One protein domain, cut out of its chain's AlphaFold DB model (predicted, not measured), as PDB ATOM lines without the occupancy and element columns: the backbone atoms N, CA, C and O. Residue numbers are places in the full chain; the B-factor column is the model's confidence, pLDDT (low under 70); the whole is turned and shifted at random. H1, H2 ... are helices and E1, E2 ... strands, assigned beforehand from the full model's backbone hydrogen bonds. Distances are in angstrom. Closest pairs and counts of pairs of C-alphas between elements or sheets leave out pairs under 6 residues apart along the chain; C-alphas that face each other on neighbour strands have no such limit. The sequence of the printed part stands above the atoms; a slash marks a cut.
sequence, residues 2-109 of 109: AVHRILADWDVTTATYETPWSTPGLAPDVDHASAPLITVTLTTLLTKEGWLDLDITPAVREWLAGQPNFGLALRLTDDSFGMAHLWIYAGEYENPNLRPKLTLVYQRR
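What this domain is: This is residues 2 to 109 of the 109 residues of an uncharacterized protein of Chloroflexi bacterium HGW-Chloroflexi-1 (UniProt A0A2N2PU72). Little regular structure: E1 and E2 make a small antiparallel two-stranded ribbon in the middle of long loops, with short helices H1 and H2 towards opposite ends of the longest axis. Residues 10 to 34 loop on one side of the ribbon, residues 87 to 109 on the other. The printed part has 108 residues, 21 in named elements, in the order E1, H1, H2, E2; the class is mixed. It is only just compact, close to loose, with a radius of gyration of the C-alphas of 15.3 A, spanning 48 by 34 by 29 A.

How they stand to each other: E1, residues 2 to 5, and E2, residues 72 to 75, are antiparallel at 152 degrees; N 4 and O 73 are 2.8 A apart, within hydrogen-bond range. Residues 2 to 3 of E1 also pair antiparallel with residues 38 to 39. H2, residues 57 to 64, is only just apart from E1, closest 8.0 A. H1, residues 42 to 46, is apart from H2 and E2. Every O i to N i+4 pair in H1 and H2 is within hydrogen-bond range.

Where its parts are: E1 begins at C-alpha 2 (-1.341, -45.334, -18.764) and spans 10.2 A; H1 spans 6.2 A, H2 10.4 A. E2 spans 9.7 A, ending at C-alpha 75 (3.632, -45.455, -17.202).

The domain as a whole: The C-alphas farthest apart, Phe 81 and Arg 109, are 50.7 A apart. The printed part has no cut; the E1 to H1 link is long, 36 residues. Residues 61 to 66, of which 61 to 64 belong to H2, stand free. Residues 77 to 85 and 109 have pLDDT under 70.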
ATOM      1  N   ALA A   2      -0.588 -46.567 -18.845       92.31
ATOM      2  CA  ALA A   2      -1.341 -45.334 -18.764       92.31
ATOM      3  C   ALA A   2      -0.486 -44.145 -19.216       92.31
ATOM      4  O   ALA A   2       0.731 -44.136 -19.036       92.31
ATOM      5  N   VAL A   3      -1.133 -43.151 -19.815       95.25
ATOM      6  CA  VAL A   3      -0.527 -41.881 -20.215       95.25
ATOM      7  C   VAL A   3      -1.063 -40.800 -19.294       95.25
ATOM      8  O   VAL A   3      -2.273 -40.602 -19.226       95.25
ATOM      9  N   HIS A   4      -0.178 -40.089 -18.611       97.00
ATOM     10  CA  HIS A   4      -0.515 -39.022 -17.672       97.00
ATOM     11  C   HIS A   4       0.063 -37.699 -18.158       97.00
ATOM     12  O   HIS A   4       1.097 -37.673 -18.823       97.00
ATOM     13  N   ARG A   5      -0.583 -36.584 -17.829       97.31
ATOM     14  CA  ARG A   5      -0.031 -35.255 -18.124       97.31
ATOM     15  C   ARG A   5       0.984 -34.891 -17.062       97.31
ATOM     16  O   ARG A   5       0.698 -35.084 -15.885       97.31
ATOM     17  N   ILE A   6       2.124 -34.360 -17.476       97.69
ATOM     18  CA  ILE A   6       3.082 -33.765 -16.549       97.69
ATOM     19  C   ILE A   6       2.534 -32.405 -16.101       97.69
ATOM     20  O   ILE A   6       1.990 -31.654 -16.912       97.69
ATOM     21  N   LEU A   7       2.638 -32.120 -14.806       97.00
ATOM     22  CA  LEU A   7       2.119 -30.904 -14.173       97.00
ATOM     23  C   LEU A   7       3.221 -29.910 -13.789       97.00
ATOM     24  O   LEU A   7       2.916 -28.752 -13.512       97.00
ATOM     25  N   ALA A   8       4.480 -30.349 -13.801       95.31
ATOM     26  CA  ALA A   8       5.640 -29.550 -13.436       95.31
ATOM     27  C   ALA A   8       6.635 -29.446 -14.597       95.31
ATOM     28  O   ALA A   8       6.824 -30.395 -15.358       95.31
ATOM     29  N   ASP A   9       7.283 -28.292 -14.721       95.31
ATOM     30  CA  ASP A   9       8.331 -28.096 -15.718       95.31
ATOM     31  C   ASP A   9       9.556 -28.975 -15.419       95.31
ATOM     32  O   ASP A   9       9.834 -29.312 -14.264       95.31
ATOM     33  N   TRP A  10      10.289 -29.355 -16.460       95.56
ATOM     34  CA  TRP A  10      11.474 -30.199 -16.340       95.56
ATOM     35  C   TRP A  10      12.455 -29.948 -17.480       95.56
ATOM     36  O   TRP A  10      12.082 -29.583 -18.593       95.56
ATOM     37  N   ASP A  11      13.731 -30.192 -17.201       94.62
ATOM     38  CA  ASP A  11      14.806 -30.071 -18.178       94.62
ATOM     39  C   ASP A  11      15.313 -31.464 -18.558       94.62
ATOM     40  O   ASP A  11      15.758 -32.237 -17.709       94.62
ATOM     41  N   VAL A  12      15.264 -31.783 -19.852       90.00
ATOM     42  CA  VAL A  12      15.714 -33.066 -20.412       90.00
ATOM     43  C   VAL A  12      17.180 -33.382 -20.128       90.00
ATOM     44  O   VAL A  12      17.567 -34.548 -20.122       90.00
ATOM     45  N   THR A  13      18.002 -32.366 -19.884       94.00
ATOM     46  CA  THR A  13      19.431 -32.525 -19.612       94.00
ATOM     47  C   THR A  13      19.736 -32.796 -18.142       94.00
ATOM     48  O   THR A  13      20.808 -33.321 -17.839       94.00
ATOM     49  N   THR A  14      18.809 -32.481 -17.230       95.44
ATOM     50  CA  THR A  14      19.011 -32.646 -15.781       95.44
ATOM     51  C   THR A  14      18.009 -33.585 -15.119       95.44
ATOM     52  O   THR A  14      18.224 -33.982 -13.975       95.44
ATOM     53  N   ALA A  15      16.908 -33.923 -15.791       95.00
ATOM     54  CA  ALA A  15      15.897 -34.815 -15.249       95.00
ATOM     55  C   ALA A  15      16.452 -36.238 -15.079       95.00
ATOM     56  O   ALA A  15      17.072 -36.810 -15.975       95.00
ATOM     57  N   THR A  16      16.199 -36.823 -13.915       93.88
ATOM     58  CA  THR A  16      16.549 -38.194 -13.542       93.88
ATOM     59  C   THR A  16      15.317 -38.893 -12.967       93.88
ATOM     60  O   THR A  16      14.197 -38.387 -13.044       93.88
ATOM     61  N   TYR A  17      15.498 -40.074 -12.374       90.81
ATOM     62  CA  TYR A  17      14.439 -40.722 -11.598       90.81
ATOM     63  C   TYR A  17      14.015 -39.901 -10.364       90.81
ATOM     64  O   TYR A  17      12.872 -40.017  -9.933       90.81
ATOM     65  N   GLU A  18      14.895 -39.058  -9.816       94.81
ATOM     66  CA  GLU A  18      14.648 -38.312  -8.572       94.81
ATOM     67  C   GLU A  18      14.452 -36.811  -8.800       94.81
ATOM     68  O   GLU A  18      13.604 -36.201  -8.169       94.81
ATOM     69  N   THR A  19      15.224 -36.198  -9.698       95.19
ATOM     70  CA  THR A  19      15.176 -34.751  -9.971       95.19
ATOM     71  C   THR A  19      14.424 -34.493 -11.279       95.19
ATOM     72  O   THR A  19      14.659 -35.234 -12.229       95.19
ATOM     73  N   PRO A  20      13.569 -33.460 -11.407       95.25
ATOM     74  CA  PRO A  20      13.150 -32.471 -10.402       95.25
ATOM     75  C   PRO A  20      11.920 -32.900  -9.579       95.25
ATOM     76  O   PRO A  20      11.264 -32.064  -8.964       95.25
ATOM     77  N   TRP A  21      11.570 -34.180  -9.618       96.25
ATOM     78  CA  TRP A  21      10.297 -34.684  -9.123       96.25
ATOM     79  C   TRP A  21      10.168 -34.558  -7.607       96.25
ATOM     80  O   TRP A  21      11.125 -34.737  -6.855       96.25
ATOM     81  N   SER A  22       8.951 -34.294  -7.141       97.06
ATOM     82  CA  SER A  22       8.654 -34.190  -5.709       97.06
ATOM     83  C   SER A  22       8.853 -35.512  -4.954       97.06
ATOM     84  O   SER A  22       9.109 -35.510  -3.749       97.06
ATOM     85  N   THR A  23       8.783 -36.640  -5.666       95.25
ATOM     86  CA  THR A  23       9.202 -37.962  -5.188       95.25
ATOM     87  C   THR A  23       9.862 -38.750  -6.317       95.25
ATOM     88  O   THR A  23       9.512 -38.525  -7.483       95.25
ATOM     89  N   PRO A  24      10.735 -39.724  -6.008       94.44
ATOM     90  CA  PRO A  24      11.322 -40.568  -7.035       94.44
ATOM     91  C   PRO A  24      10.257 -41.263  -7.899       94.44
ATOM     92  O   PRO A  24       9.384 -41.973  -7.399       94.44
ATOM     93  N   GLY A  25      10.321 -41.051  -9.214       89.88
ATOM     94  CA  GLY A  25       9.376 -41.620 -10.172       89.88
ATOM     95  C   GLY A  25       8.040 -40.881 -10.322       89.88
ATOM     96  O   GLY A  25       7.088 -41.521 -10.773       89.88
ATOM     97  N   LEU A  26       7.990 -39.574 -10.023       94.19
ATOM     98  CA  LEU A  26       6.833 -38.666 -10.163       94.19
ATOM     99  C   LEU A  26       5.707 -38.926  -9.150       94.19
ATOM    100  O   LEU A  26       5.113 -40.005  -9.136       94.19
ATOM    101  N   ALA A  27       5.346 -37.910  -8.367       95.69
ATOM    102  CA  ALA A  27       4.200 -37.967  -7.469       95.69
ATOM    103  C   ALA A  27       2.876 -37.635  -8.189       95.69
ATOM    104  O   ALA A  27       2.812 -36.684  -8.983       95.69
ATOM    105  N   PRO A  28       1.786 -38.360  -7.875       96.00
ATOM    106  CA  PRO A  28       0.458 -38.047  -8.386       96.00
ATOM    107  C   PRO A  28      -0.052 -36.701  -7.859       96.00
ATOM    108  O   PRO A  28       0.146 -36.356  -6.699       96.00
ATOM    109  N   ASP A  29      -0.716 -35.960  -8.740       97.25
ATOM    110  CA  ASP A  29      -1.313 -34.632  -8.542       97.25
ATOM    111  C   ASP A  29      -0.339 -33.520  -8.115       97.25
ATOM    112  O   ASP A  29      -0.762 -32.404  -7.816       97.25
ATOM    113  N   VAL A  30       0.967 -33.800  -8.167       97.00
ATOM    114  CA  VAL A  30       2.047 -32.821  -7.981       97.00
ATOM    115  C   VAL A  30       2.925 -32.769  -9.229       97.00
ATOM    116  O   VAL A  30       3.006 -31.727  -9.871       97.00
ATOM    117  N   ASP A  31       3.520 -33.899  -9.623       97.38
ATOM    118  CA  ASP A  31       4.392 -33.969 -10.802       97.38
ATOM    119  C   ASP A  31       3.629 -34.430 -12.053       97.38
ATOM    120  O   ASP A  31       3.957 -34.039 -13.174       97.38
ATOM    121  N   HIS A  32       2.580 -35.244 -11.882       96.75
ATOM    122  CA  HIS A  32       1.699 -35.669 -12.970       96.75
ATOM    123  C   HIS A  32       0.226 -35.732 -12.546       96.75
ATOM    124  O   HIS A  32      -0.080 -35.990 -11.387       96.75
ATOM    125  N   ALA A  33      -0.715 -35.623 -13.483       96.62
ATOM    126  CA  ALA A  33      -2.136 -35.847 -13.203       96.62
ATOM    127  C   ALA A  33      -2.387 -37.307 -12.781       96.62
ATOM    128  O   ALA A  33      -1.964 -38.226 -13.485       96.62
ATOM    129  N   SER A  34      -3.057 -37.549 -11.650       94.62
ATOM    130  CA  SER A  34      -3.364 -38.917 -11.194       94.62
ATOM    131  C   SER A  34      -4.331 -39.642 -12.131       94.62
ATOM    132  O   SER A  34      -4.148 -40.824 -12.425       94.62
ATOM    133  N   ALA A  35      -5.316 -38.921 -12.671       95.12
ATOM    134  CA  ALA A  35      -6.202 -39.433 -13.704       95.12
ATOM    135  C   ALA A  35      -5.437 -39.604 -15.033       95.12
ATOM    136  O   ALA A  35      -4.827 -38.644 -15.520       95.12
ATOM    137  N   PRO A  36      -5.463 -40.799 -15.650       95.50
ATOM    138  CA  PRO A  36      -4.819 -41.007 -16.936       95.50
ATOM    139  C   PRO A  36      -5.597 -40.306 -18.054       95.50
ATOM    140  O   PRO A  36      -6.825 -40.340 -18.102       95.50
ATOM    141  N   LEU A  37      -4.864 -39.721 -18.999       96.00
ATOM    142  CA  LEU A  37      -5.401 -39.243 -20.272       96.00
ATOM    143  C   LEU A  37      -5.807 -40.421 -21.170       96.00
ATOM    144  O   LEU A  37      -6.821 -40.360 -21.858       96.00
ATOM    145  N   ILE A  38      -4.989 -41.477 -21.183       95.44
ATOM    146  CA  ILE A  38      -5.179 -42.681 -22.001       95.44
ATOM    147  C   ILE A  38      -4.793 -43.894 -21.162       95.44
ATOM    148  O   ILE A  38      -3.754 -43.880 -20.503       95.44
ATOM    149  N   THR A  39      -5.571 -44.968 -21.264       93.00
ATOM    150  CA  THR A  39      -5.205 -46.288 -20.742       93.00
ATOM    151  C   THR A  39      -5.151 -47.283 -21.895       93.00
ATOM    152  O   THR A  39      -6.107 -47.414 -22.655       93.00
ATOM    153  N   VAL A  40      -4.033 -47.995 -22.018       88.88
ATOM    154  CA  VAL A  40      -3.822 -49.068 -22.995       88.88
ATOM    155  C   VAL A  40      -3.621 -50.376 -22.238       88.88
ATOM    156  O   VAL A  40      -2.738 -50.473 -21.380       88.88
ATOM    157  N   THR A  41      -4.440 -51.381 -22.549       86.62
ATOM    158  CA  THR A  41      -4.373 -52.689 -21.881       86.62
ATOM    159  C   THR A  41      -3.103 -53.442 -22.265       86.62
ATOM    160  O   THR A  41      -2.614 -53.302 -23.390       86.62
ATOM    161  N   LEU A  42      -2.588 -54.283 -21.364       80.31
ATOM    162  CA  LEU A  42      -1.441 -55.140 -21.671       80.31
ATOM    163  C   LEU A  42      -1.712 -56.039 -22.886       80.31
ATOM    164  O   LEU A  42      -0.860 -56.154 -23.760       80.31
ATOM    165  N   THR A  43      -2.918 -56.600 -23.001       81.62
ATOM    166  CA  THR A  43      -3.313 -57.420 -24.156       81.62
ATOM    167  C   THR A  43      -3.132 -56.662 -25.469       81.62
ATOM    168  O   THR A  43      -2.536 -57.193 -26.399       81.62
ATOM    169  N   THR A  44      -3.569 -55.400 -25.538       83.69
ATOM    170  CA  THR A  44      -3.380 -54.559 -26.730       83.69
ATOM    171  C   THR A  44      -1.899 -54.412 -27.085       83.69
ATOM    172  O   THR A  44      -1.539 -54.547 -28.252       83.69
ATOM    173  N   LEU A  45      -1.043 -54.192 -26.082       82.25
ATOM    174  CA  LEU A  45       0.401 -54.006 -26.262       82.25
ATOM    175  C   LEU A  45       1.099 -55.292 -26.725       82.25
ATOM    176  O   LEU A  45       2.035 -55.223 -27.510       82.25
ATOM    177  N   LEU A  46       0.632 -56.458 -26.272       80.50
ATOM    178  CA  LEU A  46       1.225 -57.753 -26.623       80.50
ATOM    179  C   LEU A  46       0.755 -58.298 -27.979       80.50
ATOM    180  O   LEU A  46       1.421 -59.143 -28.567       80.50
ATOM    181  N   THR A  47      -0.394 -57.843 -28.484       80.88
ATOM    182  CA  THR A  47      -0.952 -58.344 -29.756       80.88
ATOM    183  C   THR A  47      -0.396 -57.678 -31.012       80.88
ATOM    184  O   THR A  47      -0.678 -58.146 -32.115       80.88
ATOM    185  N   LYS A  48       0.354 -56.579 -30.880       72.19
ATOM    186  CA  LYS A  48       0.819 -55.789 -32.023       72.19
ATOM    187  C   LYS A  48       2.245 -55.305 -31.798       72.19
ATOM    188  O   LYS A  48       2.490 -54.451 -30.954       72.19
ATOM    189  N   GLU A  49       3.160 -55.798 -32.620       79.69
ATOM    190  CA  GLU A  49       4.496 -55.222 -32.740       79.69
ATOM    191  C   GLU A  49       4.465 -53.987 -33.660       79.69
ATOM    192  O   GLU A  49       3.698 -53.921 -34.626       79.69
ATOM    193  N   GLY A  50       5.306 -52.994 -33.359       88.12
ATOM    194  CA  GLY A  50       5.457 -51.775 -34.155       88.12
ATOM    195  C   GLY A  50       4.859 -50.530 -33.498       88.12
ATOM    196  O   GLY A  50       4.920 -50.362 -32.283       88.12
ATOM    197  N   TRP A  51       4.326 -49.618 -34.316       90.69
ATOM    198  CA  TRP A  51       3.835 -48.324 -33.835       90.69
ATOM    199  C   TRP A  51       2.590 -48.462 -32.951       90.69
ATOM    200  O   TRP A  51       1.567 -49.037 -33.358       90.69
ATOM    201  N   LEU A  52       2.694 -47.872 -31.757       91.06
ATOM    202  CA  LEU A  52       1.582 -47.587 -30.860       91.06
ATOM    203  C   LEU A  52       1.119 -46.146 -31.083       91.06
ATOM    204  O   LEU A  52       1.796 -45.200 -30.682       91.06
ATOM    205  N   ASP A  53      -0.047 -45.993 -31.700       93.12
ATOM    206  CA  ASP A  53      -0.682 -44.692 -31.884       93.12
ATOM    207  C   ASP A  53      -1.479 -44.319 -30.629       93.12
ATOM    208  O   ASP A  53      -2.322 -45.085 -30.155       93.12
ATOM    209  N   LEU A  54      -1.207 -43.133 -30.089       94.06
ATOM    210  CA  LEU A  54      -1.879 -42.585 -28.912       94.06
ATOM    211  C   LEU A  54      -2.640 -41.325 -29.324       94.06
ATOM    212  O   LEU A  54      -2.028 -40.335 -29.728       94.06
ATOM    213  N   ASP A  55      -3.970 -41.344 -29.211       96.00
ATOM    214  CA  ASP A  55      -4.783 -40.159 -29.492       96.00
ATOM    215  C   ASP A  55      -4.695 -39.153 -28.338       96.00
ATOM    216  O   ASP A  55      -5.438 -39.209 -27.360       96.00
ATOM    217  N   ILE A  56      -3.764 -38.209 -28.471       96.75
ATOM    218  CA  ILE A  56      -3.560 -37.123 -27.508       96.75
ATOM    219  C   ILE A  56      -4.302 -35.836 -27.895       96.75
ATOM    220  O   ILE A  56      -3.999 -34.765 -27.363       96.75
ATOM    221  N   THR A  57      -5.275 -35.909 -28.810       96.25
ATOM    222  CA  THR A  57      -6.056 -34.747 -29.261       96.25
ATOM    223  C   THR A  57      -6.614 -33.905 -28.107       96.25
ATOM    224  O   THR A  57      -6.516 -32.676 -28.199       96.25
ATOM    225  N   PRO A  58      -7.158 -34.480 -27.011       95.12
ATOM    226  CA  PRO A  58      -7.641 -33.674 -25.889       95.12
ATOM    227  C   PRO A  58      -6.536 -32.811 -25.264       95.12
ATOM    228  O   PRO A  58      -6.729 -31.610 -25.086       95.12
ATOM    229  N   ALA A  59      -5.345 -33.376 -25.037       96.38
ATOM    230  CA  ALA A  59      -4.218 -32.633 -24.473       96.38
ATOM    231  C   ALA A  59      -3.744 -31.513 -25.409       96.38
ATOM    232  O   ALA A  59      -3.552 -30.384 -24.963       96.38
ATOM    233  N   VAL A  60      -3.635 -31.797 -26.713       96.38
ATOM    234  CA  VAL A  60      -3.231 -30.804 -27.723       96.38
ATOM    235  C   VAL A  60      -4.223 -29.644 -27.796       96.38
ATOM    236  O   VAL A  60      -3.808 -28.490 -27.877       96.38
ATOM    237  N   ARG A  61      -5.533 -29.916 -27.739       95.56
ATOM    238  CA  ARG A  61      -6.566 -28.865 -27.748       95.56
ATOM    239  C   ARG A  61      -6.444 -27.932 -26.556       95.56
ATOM    240  O   ARG A  61      -6.608 -26.727 -26.714       95.56
ATOM    241  N   GLU A  62      -6.156 -28.474 -25.386       95.94
ATOM    242  CA  GLU A  62      -5.972 -27.664 -24.190       95.94
ATOM    243  C   GLU A  62      -4.682 -26.844 -24.226       95.94
ATOM    244  O   GLU A  62      -4.700 -25.680 -23.832       95.94
ATOM    245  N   TRP A  63      -3.587 -27.397 -24.761       96.19
ATOM    246  CA  TRP A  63      -2.362 -26.625 -24.992       96.19
ATOM    247  C   TRP A  63      -2.615 -25.453 -25.942       96.19
ATOM    248  O   TRP A  63      -2.214 -24.324 -25.672       96.19
ATOM    249  N   LEU A  64      -3.368 -25.690 -27.021       95.50
ATOM    250  CA  LEU A  64      -3.801 -24.634 -27.941       95.50
ATOM    251  C   LEU A  64      -4.740 -23.611 -27.280       95.50
ATOM    252  O   LEU A  64      -4.807 -22.472 -27.735       95.50
ATOM    253  N   ALA A  65      -5.448 -23.995 -26.215       96.88
ATOM    254  CA  ALA A  65      -6.279 -23.103 -25.409       96.88
ATOM    255  C   ALA A  65      -5.488 -22.332 -24.331       96.88
ATOM    256  O   ALA A  65      -6.083 -21.563 -23.580       96.88
ATOM    257  N   GLY A  66      -4.164 -22.512 -24.260       96.69
ATOM    258  CA  GLY A  66      -3.273 -21.782 -23.358       96.69
ATOM    259  C   GLY A  66      -2.852 -22.543 -22.101       96.69
ATOM    260  O   GLY A  66      -2.154 -21.967 -21.269       96.69
ATOM    261  N   GLN A  67      -3.232 -23.816 -21.944       96.06
ATOM    262  CA  GLN A  67      -2.661 -24.643 -20.876       96.06
ATOM    263  C   GLN A  67      -1.164 -24.884 -21.129       96.06
ATOM    264  O   GLN A  67      -0.785 -25.157 -22.274       96.06
ATOM    265  N   PRO A  68      -0.307 -24.842 -20.092       95.94
ATOM    266  CA  PRO A  68       1.095 -25.212 -20.234       95.94
ATOM    267  C   PRO A  68       1.260 -26.630 -20.790       95.94
ATOM    268  O   PRO A  68       0.484 -27.541 -20.483       95.94
ATOM    269  N   ASN A  69       2.295 -26.824 -21.604       96.62
ATOM    270  CA  ASN A  69       2.689 -28.137 -22.095       96.62
ATOM    271  C   ASN A  69       4.020 -28.549 -21.462       96.62
ATOM    272  O   ASN A  69       5.076 -28.194 -21.974       96.62
ATOM    273  N   PHE A  70       3.948 -29.334 -20.388       96.75
ATOM    274  CA  PHE A  70       5.117 -29.974 -19.771       96.75
ATOM    275  C   PHE A  70       5.334 -31.412 -20.271       96.75
ATOM    276  O   PHE A  70       6.174 -32.145 -19.760       96.75
ATOM    277  N   GLY A  71       4.579 -31.847 -21.282       95.50
ATOM    278  CA  GLY A  71       4.666 -33.188 -21.846       95.50
ATOM    279  C   GLY A  71       3.751 -34.219 -21.180       95.50
ATOM    280  O   GLY A  71       2.821 -33.907 -20.431       95.50
ATOM    281  N   LEU A  72       3.992 -35.483 -21.526       96.00
ATOM    282  CA  LEU A  72       3.199 -36.640 -21.116       96.00
ATOM    283  C   LEU A  72       4.123 -37.723 -20.544       96.00
ATOM    284  O   LEU A  72       5.150 -38.031 -21.144       96.00
ATOM    285  N   ALA A  73       3.732 -38.338 -19.428       94.00
ATOM    286  CA  ALA A  73       4.377 -39.524 -18.871       94.00
ATOM    287  C   ALA A  73       3.681 -40.794 -19.362       94.00
ATOM    288  O   ALA A  73       2.477 -40.957 -19.169       94.00
ATOM    289  N   LEU A  74       4.449 -41.724 -19.927       91.25
ATOM    290  CA  LEU A  74       3.994 -43.084 -20.210       91.25
ATOM    291  C   LEU A  74       4.399 -43.974 -19.033       91.25
ATOM    292  O   LEU A  74       5.582 -44.104 -18.729       91.25
ATOM    293  N   ARG A  75       3.421 -44.587 -18.366       87.31
ATOM    294  CA  ARG A  75       3.632 -45.455 -17.202       87.31
ATOM    295  C   ARG A  75       3.107 -46.852 -17.488       87.31
ATOM    296  O   ARG A  75       1.961 -47.030 -17.900       87.31
ATOM    297  N   LEU A  76       3.918 -47.873 -17.243       81.62
ATOM    298  CA  LEU A  76       3.437 -49.251 -17.234       81.62
ATOM    299  C   LEU A  76       2.745 -49.497 -15.893       81.62
ATOM    300  O   LEU A  76       3.356 -49.371 -14.840       81.62
ATOM    301  N   THR A  77       1.438 -49.743 -15.952       69.06
ATOM    302  CA  THR A  77       0.554 -49.885 -14.784       69.06
ATOM    303  C   THR A  77       0.220 -51.335 -14.461       69.06
ATOM    304  O   THR A  77      -0.194 -51.609 -13.344       69.06
ATOM    305  N   ASP A  78       0.394 -52.235 -15.435       61.31
ATOM    306  CA  ASP A  78       0.138 -53.665 -15.289       61.31
ATOM    307  C   ASP A  78       1.470 -54.395 -15.403       61.31
ATOM    308  O   ASP A  78       2.029 -54.528 -16.495       61.31
ATOM    309  N   ASP A  79       1.979 -54.876 -14.281       52.47
ATOM    310  CA  ASP A  79       3.031 -55.867 -14.250       52.47
ATOM    311  C   ASP A  79       2.394 -57.214 -13.889       52.47
ATOM    312  O   ASP A  79       2.131 -57.558 -12.742       52.47
ATOM    313  N   SER A  80       2.150 -58.054 -14.890       43.50
ATOM    314  CA  SER A  80       2.090 -59.477 -14.568       43.50
ATOM    315  C   SER A  80       3.524 -59.869 -14.197       43.50
ATOM    316  O   SER A  80       4.350 -60.057 -15.083       43.50
ATOM    317  N   PHE A  81       3.826 -59.909 -12.894       50.53
ATOM    318  CA  PHE A  81       5.088 -60.366 -12.282       50.53
ATOM    319  C   PHE A  81       6.272 -59.381 -12.179       50.53
ATOM    320  O   PHE A  81       7.402 -59.841 -12.053       50.53
ATOM    321  N   GLY A  82       6.091 -58.056 -12.208       52.06
ATOM    322  CA  GLY A  82       7.220 -57.117 -12.042       52.06
ATOM    323  C   GLY A  82       8.213 -57.071 -13.204       52.06
ATOM    324  O   GLY A  82       9.283 -56.485 -13.067       52.06
ATOM    325  N   MET A  83       7.885 -57.696 -14.342       51.53
ATOM    326  CA  MET A  83       8.804 -57.872 -15.477       51.53
ATOM    327  C   MET A  83       8.189 -57.505 -16.832       51.53
ATOM    328  O   MET A  83       8.698 -57.919 -17.874       51.53
ATOM    329  N   ALA A  84       7.101 -56.730 -16.863       56.47
ATOM    330  CA  ALA A  84       6.594 -56.192 -18.122       56.47
ATOM    331  C   ALA A  84       7.542 -55.085 -18.608       56.47
ATOM    332  O   ALA A  84       7.346 -53.908 -18.324       56.47
ATOM    333  N   HIS A  85       8.613 -55.464 -19.301       64.62
ATOM    334  CA  HIS A  85       9.503 -54.527 -19.973       64.62
ATOM    335  C   HIS A  85       9.043 -54.438 -21.425       64.62
ATOM    336  O   HIS A  85       9.186 -55.391 -22.189       64.62
ATOM    337  N   LEU A  86       8.459 -53.304 -21.807       77.00
ATOM    338  CA  LEU A  86       8.269 -53.001 -23.219       77.00
ATOM    339  C   LEU A  86       9.545 -52.367 -23.748       77.00
ATOM    340  O   LEU A  86      10.031 -51.381 -23.191       77.00
ATOM    341  N   TRP A  87      10.067 -52.909 -24.846       82.50
ATOM    342  CA  TRP A  87      11.060 -52.184 -25.621       82.50
ATOM    343  C   TRP A  87      10.385 -50.999 -26.293       82.50
ATOM    344  O   TRP A  87       9.462 -51.161 -27.090       82.50
ATOM    345  N   ILE A  88      10.870 -49.808 -25.965       86.25
ATOM    346  CA  ILE A  88      10.454 -48.566 -26.599       86.25
ATOM    347  C   ILE A  88      11.644 -47.954 -27.325       86.25
ATOM    348  O   ILE A  88      12.776 -47.988 -26.844       86.25
ATOM    349  N   TYR A  89      11.381 -47.379 -28.491       92.50
ATOM    350  CA  TYR A  89      12.341 -46.519 -29.164       92.50
ATOM    351  C   TYR A  89      12.088 -45.090 -28.696       92.50
ATOM    352  O   TYR A  89      11.052 -44.505 -29.010       92.50
ATOM    353  N   ALA A  90      13.002 -44.564 -27.886       90.19
ATOM    354  CA  ALA A  90      12.934 -43.212 -27.341       90.19
ATOM    355  C   ALA A  90      13.653 -42.195 -28.254       90.19
ATOM    356  O   ALA A  90      14.061 -42.517 -29.376       90.19
ATOM    357  N   GLY A  91      13.741 -40.933 -27.823       90.88
ATOM    358  CA  GLY A  91      14.242 -39.817 -28.642       90.88
ATOM    359  C   GLY A  91      15.704 -39.956 -29.084       90.88
ATOM    360  O   GLY A  91      16.123 -39.339 -30.064       90.88
ATOM    361  N   GLU A  92      16.463 -40.801 -28.399       90.69
ATOM    362  CA  GLU A  92      17.870 -41.108 -28.620       90.69
ATOM    363  C   GLU A  92      18.110 -42.305 -29.550       90.69
ATOM    364  O   GLU A  92      19.257 -42.584 -29.891       90.69
ATOM    365  N   TYR A  93      17.059 -43.008 -29.990       95.94
ATOM    366  CA  TYR A  93      17.214 -44.215 -30.804       95.94
ATOM    367  C   TYR A  93      18.015 -43.948 -32.092       95.94
ATOM    368  O   TYR A  93      17.851 -42.903 -32.735       95.94
ATOM    369  N   GLU A  94      18.876 -44.895 -32.482       97.19
ATOM    370  CA  GLU A  94      19.864 -44.713 -33.555       97.19
ATOM    371  C   GLU A  94      19.207 -44.337 -34.887       97.19
ATOM    372  O   GLU A  94      19.587 -43.349 -35.514       97.19
ATOM    373  N   ASN A  95      18.170 -45.076 -35.293       96.62
ATOM    374  CA  ASN A  95      17.427 -44.763 -36.506       96.62
ATOM    375  C   ASN A  95      16.389 -43.657 -36.229       96.62
ATOM    376  O   ASN A  95      15.365 -43.929 -35.590       96.62
ATOM    377  N   PRO A  96      16.564 -42.430 -36.760       95.38
ATOM    378  CA  PRO A  96      15.658 -41.318 -36.484       95.38
ATOM    379  C   PRO A  96      14.234 -41.548 -37.005       95.38
ATOM    380  O   PRO A  96      13.287 -40.959 -36.487       95.38
ATOM    381  N   ASN A  97      14.042 -42.434 -37.988       95.06
ATOM    382  CA  ASN A  97      12.713 -42.743 -38.514       95.06
ATOM    383  C   ASN A  97      11.840 -43.542 -37.540       95.06
ATOM    384  O   ASN A  97      10.624 -43.570 -37.737       95.06
ATOM    385  N   LEU A  98      12.448 -44.150 -36.516       95.25
ATOM    386  CA  LEU A  98      11.798 -44.983 -35.504       95.25
ATOM    387  C   LEU A  98      11.613 -44.273 -34.151       95.25
ATOM    388  O   LEU A  98      11.038 -44.853 -33.238       95.25
ATOM    389  N   ARG A  99      12.066 -43.019 -34.021       95.19
ATOM    390  CA  ARG A  99      11.855 -42.193 -32.819       95.19
ATOM    391  C   ARG A  99      10.402 -41.720 -32.717       95.19
ATOM    392  O   ARG A  99       9.790 -41.521 -33.768       95.19
ATOM    393  N   PRO A 100       9.865 -41.449 -31.512       95.00
ATOM    394  CA  PRO A 100       8.487 -40.998 -31.333       95.00
ATOM    395  C   PRO A 100       8.171 -39.736 -32.143       95.00
ATOM    396  O   PRO A 100       9.018 -38.855 -32.298       95.00
ATOM    397  N   LYS A 101       6.941 -39.638 -32.657       95.31
ATOM    398  CA  LYS A 101       6.481 -38.513 -33.487       95.31
ATOM    399  C   LYS A 101       5.117 -38.032 -33.018       95.31
ATOM    400  O   LYS A 101       4.257 -38.840 -32.679       95.31
ATOM    401  N   LEU A 102       4.914 -36.718 -33.069       94.75
ATOM    402  CA  LEU A 102       3.600 -36.101 -32.934       94.75
ATOM    403  C   LEU A 102       3.052 -35.782 -34.327       94.75
ATOM    404  O   LEU A 102       3.606 -34.941 -35.036       94.75
ATOM    405  N   THR A 103       1.951 -36.427 -34.701       96.00
ATOM    406  CA  THR A 103       1.243 -36.149 -35.956       96.00
ATOM    407  C   THR A 103       0.047 -35.248 -35.677       96.00
ATOM    408  O   THR A 103      -0.864 -35.630 -34.948       96.00
ATOM    409  N   LEU A 104       0.031 -34.055 -36.277       94.00
ATOM    410  CA  LEU A 104      -1.087 -33.115 -36.180       94.00
ATOM    411  C   LEU A 104      -1.875 -33.099 -37.487       94.00
ATOM    412  O   LEU A 104      -1.371 -32.662 -38.521       94.00
ATOM    413  N   VAL A 105      -3.136 -33.520 -37.423       93.69
ATOM    414  CA  VAL A 105      -4.101 -33.337 -38.511       93.69
ATOM    415  C   VAL A 105      -5.020 -32.190 -38.123       93.69
ATOM    416  O   VAL A 105      -5.749 -32.272 -37.137       93.69
ATOM    417  N   TYR A 106      -4.973 -31.097 -38.879       90.38
ATOM    418  CA  TYR A 106      -5.751 -29.897 -38.595       90.38
ATOM    419  C   TYR A 106      -6.376 -29.339 -39.869       90.38
ATOM    420  O   TYR A 106      -5.861 -29.516 -40.972       90.38
ATOM    421  N   GLN A 107      -7.502 -28.648 -39.704       88.94
ATOM    422  CA  GLN A 107      -8.116 -27.872 -40.773       88.94
ATOM    423  C   GLN A 107      -7.718 -26.411 -40.606       88.94
ATOM    424  O   GLN A 107      -7.870 -25.834 -39.528       88.94
ATOM    425  N   ARG A 108      -7.204 -25.813 -41.680       78.06
ATOM    426  CA  ARG A 108      -6.960 -24.374 -41.738       78.06
ATOM    427  C   ARG A 108      -8.279 -23.697 -42.117       78.06
ATOM    428  O   ARG A 108      -8.894 -24.102 -43.101       78.06
ATOM    429  N   ARG A 109      -8.727 -22.741 -41.304       66.56
ATOM    430  CA  ARG A 109      -9.807 -21.824 -41.691       66.56
ATOM    431  C   ARG A 109      -9.277 -20.761 -42.640       66.56
ATOM    432  O   ARG A 109      -8.077 -20.423 -42.508       66.56
TER     433      ARG A 109